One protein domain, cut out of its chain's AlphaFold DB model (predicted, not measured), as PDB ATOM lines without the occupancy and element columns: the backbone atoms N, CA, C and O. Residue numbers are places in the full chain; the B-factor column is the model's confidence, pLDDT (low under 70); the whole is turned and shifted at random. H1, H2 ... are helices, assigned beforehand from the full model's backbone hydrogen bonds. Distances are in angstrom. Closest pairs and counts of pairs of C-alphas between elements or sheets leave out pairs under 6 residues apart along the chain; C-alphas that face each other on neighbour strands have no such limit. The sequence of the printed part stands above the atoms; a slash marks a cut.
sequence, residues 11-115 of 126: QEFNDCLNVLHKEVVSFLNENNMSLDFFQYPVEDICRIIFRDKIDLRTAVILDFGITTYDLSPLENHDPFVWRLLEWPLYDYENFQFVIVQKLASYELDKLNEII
ATOM      1  N   GLN A  11       7.266 -26.890   0.694       84.25
ATOM      2  CA  GLN A  11       7.602 -25.468   0.788       84.25
ATOM      3  C   GLN A  11       7.500 -24.764  -0.569       84.25
ATOM      4  O   GLN A  11       7.023 -23.637  -0.656       84.25
ATOM      5  N   GLU A  12       7.913 -25.438  -1.634       87.69
ATOM      6  CA  GLU A  12       7.873 -24.894  -2.981       87.69
ATOM      7  C   GLU A  12       6.436 -24.745  -3.497       87.69
ATOM      8  O   GLU A  12       6.096 -23.756  -4.152       87.69
ATOM      9  N   PHE A  13       5.567 -25.696  -3.152       86.06
ATOM     10  CA  PHE A  13       4.135 -25.574  -3.393       86.06
ATOM     11  C   PHE A  13       3.541 -24.370  -2.653       86.06
ATOM     12  O   PHE A  13       2.855 -23.547  -3.263       86.06
ATOM     13  N   ASN A  14       3.871 -24.204  -1.370       84.12
ATOM     14  CA  ASN A  14       3.435 -23.060  -0.564       84.12
ATOM     15  C   ASN A  14       3.925 -21.719  -1.135       84.12
ATOM     16  O   ASN A  14       3.186 -20.731  -1.156       84.12
ATOM     17  N   ASP A  15       5.143 -21.675  -1.666       88.50
ATOM     18  CA  ASP A  15       5.665 -20.490  -2.343       88.50
ATOM     19  C   ASP A  15       4.871 -20.183  -3.624       88.50
ATOM     20  O   ASP A  15       4.516 -19.028  -3.873       88.50
ATOM     21  N   CYS A  16       4.504 -21.208  -4.398       90.25
ATOM     22  CA  CYS A  16       3.644 -21.058  -5.574       90.25
ATOM     23  C   CYS A  16       2.231 -20.564  -5.213       90.25
ATOM     24  O   CYS A  16       1.670 -19.729  -5.925       90.25
ATOM     25  N   LEU A  17       1.671 -21.005  -4.084       86.62
ATOM     26  CA  LEU A  17       0.388 -20.514  -3.566       86.62
ATOM     27  C   LEU A  17       0.456 -19.027  -3.190       86.62
ATOM     28  O   LEU A  17      -0.471 -18.263  -3.466       86.62
ATOM     29  N   ASN A  18       1.581 -18.582  -2.626       86.62
ATOM     30  CA  ASN A  18       1.814 -17.167  -2.340       86.62
ATOM     31  C   ASN A  18       1.930 -16.318  -3.616       86.62
ATOM     32  O   ASN A  18       1.489 -15.166  -3.624       86.62
ATOM     33  N   VAL A  19       2.514 -16.862  -4.688       91.31
ATOM     34  CA  VAL A  19       2.532 -16.209  -6.009       91.31
ATOM     35  C   VAL A  19       1.114 -16.091  -6.561       91.31
ATOM     36  O   VAL A  19       0.699 -14.988  -6.912       91.31
ATOM     37  N   LEU A  20       0.347 -17.187  -6.553       89.06
ATOM     38  CA  LEU A  20      -1.050 -17.192  -6.994       89.06
ATOM     39  C   LEU A  20      -1.865 -16.114  -6.269       89.06
ATOM     40  O   LEU A  20      -2.549 -15.323  -6.913       89.06
ATOM     41  N   HIS A  21      -1.742 -16.033  -4.943       86.94
ATOM     42  CA  HIS A  21      -2.436 -15.024  -4.147       86.94
ATOM     43  C   HIS A  21      -2.135 -13.593  -4.609       86.94
ATOM     44  O   HIS A  21      -3.053 -12.795  -4.807       86.94
ATOM     45  N   LYS A  22      -0.854 -13.265  -4.810       89.31
ATOM     46  CA  LYS A  22      -0.439 -11.923  -5.242       89.31
ATOM     47  C   LYS A  22      -1.000 -11.569  -6.616       89.31
ATOM     48  O   LYS A  22      -1.518 -10.466  -6.777       89.31
ATOM     49  N   GLU A  23      -0.933 -12.493  -7.572       91.62
ATOM     50  CA  GLU A  23      -1.428 -12.263  -8.936       91.62
ATOM     51  C   GLU A  23      -2.942 -12.057  -8.972       91.62
ATOM     52  O   GLU A  23      -3.439 -11.162  -9.654       91.62
ATOM     53  N   VAL A  24      -3.681 -12.827  -8.174       87.69
ATOM     54  CA  VAL A  24      -5.128 -12.666  -8.017       87.69
ATOM     55  C   VAL A  24      -5.456 -11.287  -7.464       87.69
ATOM     56  O   VAL A  24      -6.237 -10.551  -8.063       87.69
ATOM     57  N   VAL A  25      -4.839 -10.906  -6.343       85.94
ATOM     58  CA  VAL A  25      -5.087  -9.604  -5.714       85.94
ATOM     59  C   VAL A  25      -4.726  -8.461  -6.667       85.94
ATOM     60  O   VAL A  25      -5.489  -7.498  -6.774       85.94
ATOM     61  N   SER A  26      -3.609  -8.568  -7.398       91.25
ATOM     62  CA  SER A  26      -3.221  -7.568  -8.402       91.25
ATOM     63  C   SER A  26      -4.269  -7.459  -9.502       91.25
ATOM     64  O   SER A  26      -4.767  -6.366  -9.763       91.25
ATOM     65  N   PHE A  27      -4.680  -8.587 -10.088       91.12
ATOM     66  CA  PHE A  27      -5.678  -8.620 -11.154       91.12
ATOM     67  C   PHE A  27      -7.010  -7.999 -10.719       91.12
ATOM     68  O   PHE A  27      -7.581  -7.185 -11.446       91.12
ATOM     69  N   LEU A  28      -7.503  -8.334  -9.526       87.81
ATOM     70  CA  LEU A  28      -8.762  -7.781  -9.028       87.81
ATOM     71  C   LEU A  28      -8.673  -6.275  -8.783       87.81
ATOM     72  O   LEU A  28      -9.614  -5.550  -9.102       87.81
ATOM     73  N   ASN A  29      -7.550  -5.790  -8.254       89.19
ATOM     74  CA  ASN A  29      -7.341  -4.361  -8.039       89.19
ATOM     75  C   ASN A  29      -7.203  -3.596  -9.362       89.19
ATOM     76  O   ASN A  29      -7.839  -2.559  -9.527       89.19
ATOM     77  N   GLU A  30      -6.438  -4.126 -10.322       92.81
ATOM     78  CA  GLU A  30      -6.275  -3.553 -11.667       92.81
ATOM     79  C   GLU A  30      -7.617  -3.369 -12.387       92.81
ATOM     80  O   GLU A  30      -7.797  -2.407 -13.132       92.81
ATOM     81  N   ASN A  31      -8.572  -4.268 -12.137       89.25
ATOM     82  CA  ASN A  31      -9.882  -4.262 -12.781       89.25
ATOM     83  C   ASN A  31     -11.001  -3.654 -11.914       89.25
ATOM     84  O   ASN A  31     -12.157  -3.674 -12.326       89.25
ATOM     85  N   ASN A  32     -10.691  -3.084 -10.742       88.75
ATOM     86  CA  ASN A  32     -11.676  -2.560  -9.779       88.75
ATOM     87  C   ASN A  32     -12.739  -3.597  -9.349       88.75
ATOM     88  O   ASN A  32     -13.903  -3.264  -9.138       88.75
ATOM     89  N   MET A  33     -12.335  -4.860  -9.221       86.12
ATOM     90  CA  MET A  33     -13.203  -5.997  -8.889       86.12
ATOM     91  C   MET A  33     -13.051  -6.472  -7.438       86.12
ATOM     92  O   MET A  33     -13.774  -7.368  -7.015       86.12
ATOM     93  N   SER A  34     -12.125  -5.904  -6.662       76.19
ATOM     94  CA  SER A  34     -11.752  -6.416  -5.334       76.19
ATOM     95  C   SER A  34     -12.892  -6.457  -4.308       76.19
ATOM     96  O   SER A  34     -12.889  -7.332  -3.448       76.19
ATOM     97  N   LEU A  35     -13.887  -5.568  -4.408       72.00
ATOM     98  CA  LEU A  35     -15.048  -5.542  -3.502       72.00
ATOM     99  C   LEU A  35     -16.213  -6.438  -3.959       72.00
ATOM    100  O   LEU A  35     -17.014  -6.850  -3.127       72.00
ATOM    101  N   ASP A  36     -16.285  -6.767  -5.251       75.31
ATOM    102  CA  ASP A  36     -17.450  -7.408  -5.879       75.31
ATOM    103  C   ASP A  36     -17.091  -8.669  -6.676       75.31
ATOM    104  O   ASP A  36     -17.891  -9.158  -7.470       75.31
ATOM    105  N   PHE A  37     -15.899  -9.235  -6.475       72.81
ATOM    106  CA  PHE A  37     -15.409 -10.401  -7.219       72.81
ATOM    107  C   PHE A  37     -16.402 -11.574  -7.244       72.81
ATOM    108  O   PHE A  37     -16.531 -12.244  -8.264       72.81
ATOM    109  N   PHE A  38     -17.161 -11.786  -6.163       73.00
ATOM    110  CA  PHE A  38     -18.188 -12.831  -6.084       73.00
ATOM    111  C   PHE A  38     -19.315 -12.692  -7.121       73.00
ATOM    112  O   PHE A  38     -20.075 -13.636  -7.323       73.00
ATOM    113  N   GLN A  39     -19.440 -11.534  -7.771       81.44
ATOM    114  CA  GLN A  39     -20.388 -11.301  -8.858       81.44
ATOM    115  C   GLN A  39     -19.883 -11.833 -10.209       81.44
ATOM    116  O   GLN A  39     -20.651 -11.886 -11.169       81.44
ATOM    117  N   TYR A  40     -18.609 -12.227 -10.297       80.81
ATOM    118  CA  TYR A  40     -17.966 -12.661 -11.528       80.81
ATOM    119  C   TYR A  40     -17.752 -14.180 -11.553       80.81
ATOM    120  O   TYR A  40     -17.552 -14.799 -10.504       80.81
ATOM    121  N   PRO A  41     -17.764 -14.806 -12.743       85.69
ATOM    122  CA  PRO A  41     -17.486 -16.229 -12.866       85.69
ATOM    123  C   PRO A  41     -16.051 -16.541 -12.424       85.69
ATOM    124  O   PRO A  41     -15.085 -16.138 -13.071       85.69
ATOM    125  N   VAL A  42     -15.913 -17.283 -11.322       81.62
ATOM    126  CA  VAL A  42     -14.612 -17.698 -10.762       81.62
ATOM    127  C   VAL A  42     -13.772 -18.434 -11.808       81.62
ATOM    128  O   VAL A  42     -12.577 -18.189 -11.912       81.62
ATOM    129  N   GLU A  43     -14.408 -19.273 -12.629       85.06
ATOM    130  CA  GLU A  43     -13.767 -20.016 -13.718       85.06
ATOM    131  C   GLU A  43     -13.076 -19.104 -14.741       85.06
ATOM    132  O   GLU A  43     -11.933 -19.357 -15.119       85.06
ATOM    133  N   ASP A  44     -13.725 -18.018 -15.164       87.50
ATOM    134  CA  ASP A  44     -13.133 -17.093 -16.138       87.50
ATOM    135  C   ASP A  44     -11.903 -16.396 -15.554       87.50
ATOM    136  O   ASP A  44     -10.904 -16.189 -16.246       87.50
ATOM    137  N   ILE A  45     -11.943 -16.094 -14.258       87.62
ATOM    138  CA  ILE A  45     -10.829 -15.453 -13.567       87.62
ATOM    139  C   ILE A  45      -9.696 -16.459 -13.359       87.62
ATOM    140  O   ILE A  45      -8.557 -16.135 -13.682       87.62
ATOM    141  N   CYS A  46      -9.985 -17.701 -12.957       87.31
ATOM    142  CA  CYS A  46      -8.989 -18.775 -12.929       87.31
ATOM    143  C   CYS A  46      -8.320 -18.953 -14.294       87.31
ATOM    144  O   CYS A  46      -7.093 -18.987 -14.373       87.31
ATOM    145  N   ARG A  47      -9.099 -19.011 -15.380       89.88
ATOM    146  CA  ARG A  47      -8.565 -19.137 -16.741       89.88
ATOM    147  C   ARG A  47      -7.592 -18.011 -17.067       89.88
ATOM    148  O   ARG A  47      -6.505 -18.295 -17.556       89.88
ATOM    149  N   ILE A  48      -7.942 -16.759 -16.770       91.25
ATOM    150  CA  ILE A  48      -7.058 -15.608 -17.006       91.25
ATOM    151  C   ILE A  48      -5.795 -15.705 -16.145       91.25
ATOM    152  O   ILE A  48      -4.690 -15.563 -16.665       91.25
ATOM    153  N   ILE A  49      -5.929 -15.976 -14.846       92.19
ATOM    154  CA  ILE A  49      -4.787 -16.033 -13.927       92.19
ATOM    155  C   ILE A  49      -3.809 -17.138 -14.337       92.19
ATOM    156  O   ILE A  49      -2.622 -16.864 -14.524       92.19
ATOM    157  N   PHE A  50      -4.300 -18.366 -14.531       91.06
ATOM    158  CA  PHE A  50      -3.458 -19.511 -14.872       91.06
ATOM    159  C   PHE A  50      -2.853 -19.384 -16.274       91.06
ATOM    160  O   PHE A  50      -1.666 -19.658 -16.467       91.06
ATOM    161  N   ARG A  51      -3.627 -18.913 -17.257       90.62
ATOM    162  CA  ARG A  51      -3.142 -18.760 -18.632       90.62
ATOM    163  C   ARG A  51      -2.166 -17.596 -18.780       90.62
ATOM    164  O   ARG A  51      -1.110 -17.790 -19.380       90.62
ATOM    165  N   ASP A  52      -2.470 -16.434 -18.201       90.62
ATOM    166  CA  ASP A  52      -1.828 -15.170 -18.585       90.62
ATOM    167  C   ASP A  52      -0.951 -14.542 -17.494       90.62
ATOM    168  O   ASP A  52      -0.039 -13.790 -17.831       90.62
ATOM    169  N   LYS A  53      -1.217 -14.798 -16.205       93.06
ATOM    170  CA  LYS A  53      -0.578 -14.055 -15.101       93.06
ATOM    171  C   LYS A  53       0.525 -14.835 -14.398       93.06
ATOM    172  O   LYS A  53       1.617 -14.308 -14.212       93.06
ATOM    173  N   ILE A  54       0.277 -16.094 -14.047       93.12
ATOM    174  CA  ILE A  54       1.314 -16.940 -13.440       93.12
ATOM    175  C   ILE A  54       2.268 -17.474 -14.512       93.12
ATOM    176  O   ILE A  54       1.866 -17.698 -15.657       93.12
ATOM    177  N   ASP A  55       3.531 -17.712 -14.174       93.88
ATOM    178  CA  ASP A  55       4.464 -18.357 -15.096       93.88
ATOM    179  C   ASP A  55       4.171 -19.860 -15.245       93.88
ATOM    180  O   ASP A  55       3.410 -20.464 -14.485       93.88
ATOM    181  N   LEU A  56       4.757 -20.478 -16.274       92.88
ATOM    182  CA  LEU A  56       4.493 -21.878 -16.596       92.88
ATOM    183  C   LEU A  56       4.916 -22.835 -15.479       92.88
ATOM    184  O   LEU A  56       4.210 -23.804 -15.210       92.88
ATOM    185  N   ARG A  57       6.062 -22.587 -14.842       92.06
ATOM    186  CA  ARG A  57       6.595 -23.489 -13.824       92.06
ATOM    187  C   ARG A  57       5.685 -23.485 -12.602       92.06
ATOM    188  O   ARG A  57       5.312 -24.553 -12.128       92.06
ATOM    189  N   THR A  58       5.284 -22.299 -12.152       92.94
ATOM    190  CA  THR A  58       4.307 -22.147 -11.072       92.94
ATOM    191  C   THR A  58       2.968 -22.786 -11.430       92.94
ATOM    192  O   THR A  58       2.422 -23.514 -10.609       92.94
ATOM    193  N   ALA A  59       2.464 -22.605 -12.656       92.12
ATOM    194  CA  ALA A  59       1.215 -23.236 -13.096       92.12
ATOM    195  C   ALA A  59       1.260 -24.771 -13.009       92.12
ATOM    196  O   ALA A  59       0.326 -25.385 -12.499       92.12
ATOM    197  N   VAL A  60       2.356 -25.380 -13.469       90.50
ATOM    198  CA  VAL A  60       2.546 -26.836 -13.427       90.50
ATOM    199  C   VAL A  60       2.666 -27.333 -11.985       90.50
ATOM    200  O   VAL A  60       2.000 -28.292 -11.621       90.50
ATOM    201  N   ILE A  61       3.455 -26.673 -11.133       90.31
ATOM    202  CA  ILE A  61       3.581 -27.068  -9.718       90.31
ATOM    203  C   ILE A  61       2.238 -26.976  -8.995       90.31
ATOM    204  O   ILE A  61       1.907 -27.865  -8.217       90.31
ATOM    205  N   LEU A  62       1.447 -25.936  -9.270       89.25
ATOM    206  CA  LEU A  62       0.111 -25.800  -8.697       89.25
ATOM    207  C   LEU A  62      -0.823 -26.925  -9.160       89.25
ATOM    208  O   LEU A  62      -1.503 -27.499  -8.319       89.25
ATOM    209  N   ASP A  63      -0.826 -27.294 -10.444       88.75
ATOM    210  CA  ASP A  63      -1.629 -28.420 -10.959       88.75
ATOM    211  C   ASP A  63      -1.283 -29.753 -10.280       88.75
ATOM    212  O   ASP A  63      -2.154 -30.457  -9.754       88.75
ATOM    213  N   PHE A  64       0.011 -30.058 -10.191       86.50
ATOM    214  CA  PHE A  64       0.471 -31.246  -9.479       86.50
ATOM    215  C   PHE A  64       0.148 -31.181  -7.986       86.50
ATOM    216  O   PHE A  64      -0.285 -32.171  -7.400       86.50
ATOM    217  N   GLY A  65       0.344 -30.026  -7.356       84.19
ATOM    218  CA  GLY A  65       0.148 -29.878  -5.923       84.19
ATOM    219  C   GLY A  65      -1.320 -29.993  -5.522       84.19
ATOM    220  O   GLY A  65      -1.625 -30.694  -4.564       84.19
ATOM    221  N   ILE A  66      -2.230 -29.415  -6.310       81.12
ATOM    222  CA  ILE A  66      -3.685 -29.507  -6.105       81.12
ATOM    223  C   ILE A  66      -4.176 -30.958  -6.148       81.12
ATOM    224  O   ILE A  66      -5.072 -31.329  -5.395       81.12
ATOM    225  N   THR A  67      -3.594 -31.787  -7.016       76.12
ATOM    226  CA  THR A  67      -3.985 -33.200  -7.157       76.12
ATOM    227  C   THR A  67      -3.293 -34.145  -6.180       76.12
ATOM    228  O   THR A  67      -3.723 -35.292  -6.041       76.12
ATOM    229  N   THR A  68      -2.231 -33.689  -5.509       77.19
ATOM    230  CA  THR A  68      -1.337 -34.550  -4.718       77.19
ATOM    231  C   THR A  68      -1.358 -34.233  -3.226       77.19
ATOM    232  O   THR A  68      -1.300 -35.156  -2.412       77.19
ATOM    233  N   TYR A  69      -1.421 -32.956  -2.850       72.31
ATOM    234  CA  TYR A  69      -1.375 -32.534  -1.455       72.31
ATOM    235  C   TYR A  69      -2.769 -32.408  -0.856       72.31
ATOM    236  O   TYR A  69      -3.727 -32.013  -1.519       72.31
ATOM    237  N   ASP A  70      -2.859 -32.717   0.437       67.25
ATOM    238  CA  ASP A  70      -4.005 -32.304   1.227       67.25
ATOM    239  C   ASP A  70      -4.006 -30.777   1.295       67.25
ATOM    240  O   ASP A  70      -3.089 -30.162   1.836       67.25
ATOM    241  N   LEU A  71      -5.030 -30.177   0.702       69.69
ATOM    242  CA  LEU A  71      -5.188 -28.737   0.642       69.69
ATOM    243  C   LEU A  71      -5.854 -28.176   1.911       69.69
ATOM    244  O   LEU A  71      -5.905 -26.963   2.065       69.69
ATOM    245  N   SER A  72      -6.296 -29.015   2.856       63.88
ATOM    246  CA  SER A  72      -6.848 -28.590   4.159       63.88
ATOM    247  C   SER A  72      -6.004 -27.536   4.912       63.88
ATOM    248  O   SER A  72      -6.582 -26.627   5.505       63.88
ATOM    249  N   PRO A  73      -4.652 -27.558   4.890       58.72
ATOM    250  CA  PRO A  73      -3.826 -26.535   5.545       58.72
ATOM    251  C   PRO A  73      -3.970 -25.121   4.953       58.72
ATOM    252  O   PRO A  73      -3.645 -24.137   5.628       58.72
ATOM    253  N   LEU A  74      -4.484 -25.006   3.723       59.72
ATOM    254  CA  LEU A  74      -4.788 -23.735   3.062       59.72
ATOM    255  C   LEU A  74      -6.014 -23.027   3.653       59.72
ATOM    256  O   LEU A  74      -6.260 -21.883   3.290       59.72
ATOM    257  N   GLU A  75      -6.724 -23.623   4.616       56.88
ATOM    258  CA  GLU A  75      -7.725 -22.916   5.434       56.88
ATOM    259  C   GLU A  75      -7.148 -21.677   6.148       56.88
ATOM    260  O   GLU A  75      -7.891 -20.762   6.504       56.88
ATOM    261  N   ASN A  76      -5.823 -21.620   6.338       61.88
ATOM    262  CA  ASN A  76      -5.126 -20.452   6.889       61.88
ATOM    263  C   ASN A  76      -4.752 -19.397   5.833       61.88
ATOM    264  O   ASN A  76      -4.295 -18.310   6.191       61.88
ATOM    265  N   HIS A  77      -4.886 -19.719   4.544       63.59
ATOM    266  CA  HIS A  77      -4.723 -18.754   3.466       63.59
ATOM    267  C   HIS A  77      -5.996 -17.926   3.298       63.59
ATOM    268  O   HIS A  77      -7.076 -18.283   3.765       63.59
ATOM    269  N   ASP A  78      -5.853 -16.777   2.636       68.94
ATOM    270  CA  ASP A  78      -6.974 -15.886   2.388       68.94
ATOM    271  C   ASP A  78      -8.116 -16.651   1.672       68.94
ATOM    272  O   ASP A  78      -7.856 -17.287   0.640       68.94
ATOM    273  N   PRO A  79      -9.371 -16.592   2.174       71.56
ATOM    274  CA  PRO A  79     -10.533 -17.206   1.530       71.56
ATOM    275  C   PRO A  79     -10.661 -16.888   0.030       71.56
ATOM    276  O   PRO A  79     -11.220 -17.688  -0.725       71.56
ATOM    277  N   PHE A  80     -10.116 -15.751  -0.424       71.62
ATOM    278  CA  PHE A  80     -10.033 -15.377  -1.838       71.62
ATOM    279  C   PHE A  80      -9.229 -16.380  -2.683       71.62
ATOM    280  O   PHE A  80      -9.644 -16.720  -3.791       71.62
ATOM    281  N   VAL A  81      -8.100 -16.881  -2.173       67.31
ATOM    282  CA  VAL A  81      -7.239 -17.861  -2.866       67.31
ATOM    283  C   VAL A  81      -7.907 -19.226  -2.885       67.31
ATOM    284  O   VAL A  81      -7.894 -19.914  -3.905       67.31
ATOM    285  N   TRP A  82      -8.549 -19.584  -1.774       73.06
ATOM    286  CA  TRP A  82      -9.246 -20.853  -1.634       73.06
ATOM    287  C   TRP A  82     -10.340 -21.023  -2.682       73.06
ATOM    288  O   TRP A  82     -10.392 -22.039  -3.365       73.06
ATOM    289  N   ARG A  83     -11.151 -19.986  -2.911       74.19
ATOM    290  CA  ARG A  83     -12.238 -20.045  -3.897       74.19
ATOM    291  C   ARG A  83     -11.752 -20.256  -5.334       74.19
ATOM    292  O   ARG A  83     -12.449 -20.884  -6.126       74.19
ATOM    293  N   LEU A  84     -10.573 -19.743  -5.681       77.38
ATOM    294  CA  LEU A  84      -9.966 -19.970  -6.997       77.38
ATOM    295  C   LEU A  84      -9.363 -21.373  -7.118       77.38
ATOM    296  O   LEU A  84      -9.410 -21.956  -8.197       77.38
ATOM    297  N   LEU A  85      -8.838 -21.925  -6.021       77.19
ATOM    298  CA  LEU A  85      -8.348 -23.307  -5.954       77.19
ATOM    299  C   LEU A  85      -9.478 -24.341  -5.873       77.19
ATOM    300  O   LEU A  85      -9.289 -25.483  -6.281       77.19
ATOM    301  N   GLU A  86     -10.671 -23.943  -5.429       77.06
ATOM    302  CA  GLU A  86     -11.859 -24.795  -5.465       77.06
ATOM    303  C   GLU A  86     -12.256 -25.164  -6.896       77.06
ATOM    304  O   GLU A  86     -12.668 -26.296  -7.130       77.06
ATOM    305  N   TRP A  87     -12.124 -24.260  -7.874       80.25
ATOM    306  CA  TRP A  87     -12.511 -24.583  -9.253       80.25
ATOM    307  C   TRP A  87     -11.731 -25.782  -9.827       80.25
ATOM    308  O   TRP A  87     -12.389 -26.728 -10.256       80.25
ATOM    309  N   PRO A  88     -10.385 -25.838  -9.748       78.25
ATOM    310  CA  PRO A  88      -9.608 -27.036 -10.074       78.25
ATOM    311  C   PRO A  88     -10.058 -28.321  -9.363       78.25
ATOM    312  O   PRO A  88      -9.929 -29.399  -9.936       78.25
ATOM    313  N   LEU A  89     -10.585 -28.233  -8.135       78.75
ATOM    314  CA  LEU A  89     -11.090 -29.394  -7.390       78.75
ATOM    315  C   LEU A  89     -12.462 -29.868  -7.889       78.75
ATOM    316  O   LEU A  89     -12.731 -31.069  -7.892       78.75
ATOM    317  N   TYR A  90     -13.334 -28.942  -8.292       80.62
ATOM    318  CA  TYR A  90     -14.675 -29.264  -8.791       80.62
ATOM    319  C   TYR A  90     -14.695 -29.610 -10.286       80.62
ATOM    320  O   TYR A  90     -15.527 -30.413 -10.707       80.62
ATOM    321  N   ASP A  91     -13.803 -29.014 -11.077       86.06
ATOM    322  CA  ASP A  91     -13.744 -29.136 -12.534       86.06
ATOM    323  C   ASP A  91     -12.291 -29.256 -13.021       86.06
ATOM    324  O   ASP A  91     -11.715 -28.386 -13.686       86.06
ATOM    325  N   TYR A  92     -11.677 -30.371 -12.635       85.31
ATOM    326  CA  TYR A  92     -10.275 -30.645 -12.923       85.31
ATOM    327  C   TYR A  92      -9.979 -30.773 -14.425       85.31
ATOM    328  O   TYR A  92      -8.900 -30.390 -14.874       85.31
ATOM    329  N   GLU A  93     -10.926 -31.269 -15.230       87.69
ATOM    330  CA  GLU A  93     -10.734 -31.433 -16.678       87.69
ATOM    331  C   GLU A  93     -10.568 -30.080 -17.382       87.69
ATOM    332  O   GLU A  93      -9.627 -29.896 -18.163       87.69
ATOM    333  N   ASN A  94     -11.435 -29.107 -17.078       88.06
ATOM    334  CA  ASN A  94     -11.305 -27.769 -17.651       88.06
ATOM    335  C   ASN A  94     -10.072 -27.042 -17.115       88.06
ATOM    336  O   ASN A  94      -9.425 -26.302 -17.860       88.06
ATOM    337  N   PHE A  95      -9.695 -27.280 -15.860       88.50
ATOM    338  CA  PHE A  95      -8.449 -26.756 -15.317       88.50
ATOM    339  C   PHE A  95      -7.212 -27.319 -16.040       88.50
ATOM    340  O   PHE A  95      -6.385 -26.539 -16.520       88.50
ATOM    341  N   GLN A  96      -7.113 -28.642 -16.223       89.25
ATOM    342  CA  GLN A  96      -6.030 -29.255 -17.002       89.25
ATOM    343  C   GLN A  96      -5.963 -28.699 -18.420       89.25
ATOM    344  O   GLN A  96      -4.874 -28.449 -18.938       89.25
ATOM    345  N   PHE A  97      -7.112 -28.465 -19.054       91.25
ATOM    346  CA  PHE A  97      -7.146 -27.874 -20.385       91.25
ATOM    347  C   PHE A  97      -6.455 -26.499 -20.428       91.25
ATOM    348  O   PHE A  97      -5.693 -26.230 -21.359       91.25
ATOM    349  N   VAL A  98      -6.630 -25.657 -19.402       91.25
ATOM    350  CA  VAL A  98      -5.926 -24.364 -19.286       91.25
ATOM    351  C   VAL A  98      -4.411 -24.555 -19.175       91.25
ATOM    352  O   VAL A  98      -3.651 -23.856 -19.852       91.25
ATOM    353  N   ILE A  99      -3.955 -25.520 -18.372       91.56
ATOM    354  CA  ILE A  99      -2.524 -25.832 -18.218       91.56
ATOM    355  C   ILE A  99      -1.923 -26.299 -19.549       91.56
ATOM    356  O   ILE A  99      -0.866 -25.817 -19.965       91.56
ATOM    357  N   VAL A 100      -2.629 -27.174 -20.271       91.06
ATOM    358  CA  VAL A 100      -2.226 -27.662 -21.599       91.06
ATOM    359  C   VAL A 100      -2.148 -26.521 -22.615       91.06
ATOM    360  O   VAL A 100      -1.188 -26.452 -23.382       91.06
ATOM    361  N   GLN A 101      -3.110 -25.593 -22.610       91.31
ATOM    362  CA  GLN A 101      -3.061 -24.410 -23.473       91.31
ATOM    363  C   GLN A 101      -1.828 -23.548 -23.190       91.31
ATOM    364  O   GLN A 101      -1.151 -23.123 -24.126       91.31
ATOM    365  N   LYS A 102      -1.500 -23.320 -21.913       93.00
ATOM    366  CA  LYS A 102      -0.309 -22.555 -21.528       93.00
ATOM    367  C   LYS A 102       0.983 -23.234 -21.984       93.00
ATOM    368  O   LYS A 102       1.864 -22.565 -22.523       93.00
ATOM    369  N   LEU A 103       1.084 -24.553 -21.806       91.38
ATOM    370  CA  LEU A 103       2.208 -25.358 -22.293       91.38
ATOM    371  C   LEU A 103       2.369 -25.236 -23.812       91.38
ATOM    372  O   LEU A 103       3.474 -25.005 -24.298       91.38
ATOM    373  N   ALA A 104       1.268 -25.345 -24.557       90.94
ATOM    374  CA  ALA A 104       1.283 -25.220 -26.010       90.94
ATOM    375  C   ALA A 104       1.754 -23.830 -26.466       90.94
ATOM    376  O   ALA A 104       2.578 -23.743 -27.375       90.94
ATOM    377  N   SER A 105       1.285 -22.757 -25.817       90.12
ATOM    378  CA  SER A 105       1.749 -21.390 -26.091       90.12
ATOM    379  C   SER A 105       3.246 -21.231 -25.831       90.12
ATOM    380  O   SER A 105       3.958 -20.691 -26.670       90.12
ATOM    381  N   TYR A 106       3.751 -21.772 -24.720       90.88
ATOM    382  CA  TYR A 106       5.174 -21.718 -24.390       90.88
ATOM    383  C   TYR A 106       6.057 -22.454 -25.411       90.88
ATOM    384  O   TYR A 106       7.101 -21.942 -25.814       90.88
ATOM    385  N   GLU A 107       5.644 -23.639 -25.868       89.50
ATOM    386  CA  GLU A 107       6.374 -24.364 -26.916       89.50
ATOM    387  C   GLU A 107       6.295 -23.652 -28.276       89.50
ATOM    388  O   GLU A 107       7.287 -23.603 -29.006       89.50
ATOM    389  N   LEU A 108       5.155 -23.036 -28.606       89.44
ATOM    390  CA  LEU A 108       5.018 -22.186 -29.793       89.44
ATOM    391  C   LEU A 108       5.968 -20.983 -29.749       89.44
ATOM    392  O   LEU A 108       6.619 -20.695 -30.753       89.44
ATOM    393  N   ASP A 109       6.091 -20.314 -28.605       88.62
ATOM    394  CA  ASP A 109       6.988 -19.167 -28.438       88.62
ATOM    395  C   ASP A 109       8.456 -19.565 -28.637       88.62
ATOM    396  O   ASP A 109       9.165 -18.916 -29.408       88.62
ATOM    397  N   LYS A 110       8.896 -20.695 -28.065       88.88
ATOM    398  CA  LYS A 110      10.242 -21.245 -28.320       88.88
ATOM    399  C   LYS A 110      10.489 -21.535 -29.797       88.88
ATOM    400  O   LYS A 110      11.560 -21.235 -30.323       88.88
ATOM    401  N   LEU A 111       9.519 -22.149 -30.476       87.38
ATOM    402  CA  LEU A 111       9.633 -22.429 -31.906       87.38
ATOM    403  C   LEU A 111       9.744 -21.131 -32.706       87.38
ATOM    404  O   LEU A 111      10.585 -21.034 -33.598       87.38
ATOM    405  N   ASN A 112       8.953 -20.117 -32.358       87.88
ATOM    406  CA  ASN A 112       9.007 -18.809 -32.998       87.88
ATOM    407  C   ASN A 112      10.354 -18.113 -32.781       87.88
ATOM    408  O   ASN A 112      10.851 -17.490 -33.716       87.88
ATOM    409  N   GLU A 113      10.973 -18.243 -31.604       85.88
ATOM    410  CA  GLU A 113      12.326 -17.735 -31.331       85.88
ATOM    411  C   GLU A 113      13.392 -18.382 -32.229       85.88
ATOM    412  O   GLU A 113      14.289 -17.689 -32.708       85.88
ATOM    413  N   ILE A 114      13.274 -19.685 -32.506       83.69
ATOM    414  CA  ILE A 114      14.188 -20.420 -33.397       83.69
ATOM    415  C   ILE A 114      13.950 -20.047 -34.865       83.69
ATOM    416  O   ILE A 114      14.898 -19.902 -35.634       83.69
ATOM    417  N   ILE A 115      12.681 -19.919 -35.262       77.44
ATOM    418  CA  ILE A 115      12.273 -19.670 -36.650       77.44
ATOM    419  C   ILE A 115      12.499 -18.207 -37.054       77.44
ATOM    420  O   ILE A 115      12.448 -17.915 -38.250       77.44
TER     421      ILE A 115
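AT A GLANCE: This is residues 11 to 115 of the 126 residues of an uncharacterized protein of uncultured bacterium (UniProt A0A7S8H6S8). This is a compact cluster of crossing helices, with H2 and H3 between H1 on one side and the long H6 on the other, and with H5 crossing H1 and H2. The end of H6, residues 107 to 115, sticks out as an arm, while the short H4 lies at the edge near H5. The printed part has 105 residues with six named helices, H1 to H6 in order, and no named strand; the class is all helix. It is compact, with a radius of gyration of the C-alphas of 14.1 A and spans of 45 by 33 by 24 A.

HOW THE PARTS SIT: H1, residues 11 to 30, touches H2, residues 42 to 53, with residues 20 to 27 alone, about perpendicular at 74 degrees; the closest C-alphas, of Glu 23 and Lys 53, are 6.5 A apart. With residues 13 to 17 alone it touches H3, residues 56 to 68, closest at the C-alphas of Cys 16 and Thr 58, 5.6 A. H5, residues 79 to 90, touches H2 about perpendicular at 82 degrees, closest at the C-alphas of Cys 46 and Leu 84, 6.1 A. H6, residues 92 to 115, touches H2 with residues 95 to 102 alone, at a shallow tilt of 22 degrees, the same way; the C-alphas of Arg 51 and Lys 102 are closest, 5.6 A. H1 and H6 are apart. Every O i to N i+4 pair is within hydrogen-bond range in H1, H2, H3 and H6; H5 has 4 of 8, and H4, residues 72 to 76, has 0 of 1 but 2 of 2 O i to N i+3 pairs.

IN THESE COORDINATES: H1 begins at C-alpha 11 (7.602, -25.468, 0.788) and is 28.8 A long. H6 is 34.5 A long and ends at C-alpha 115 (12.273, -19.670, -36.650).

THE WHOLE: The C-alphas of Asn 76 and Ile 115 are the two farthest apart, 46.9 A. The printed part has no cut, and the link from H1 to H2 is long, 11 residues. Residues 70 to 78 and residue 81 have pLDDT under 70.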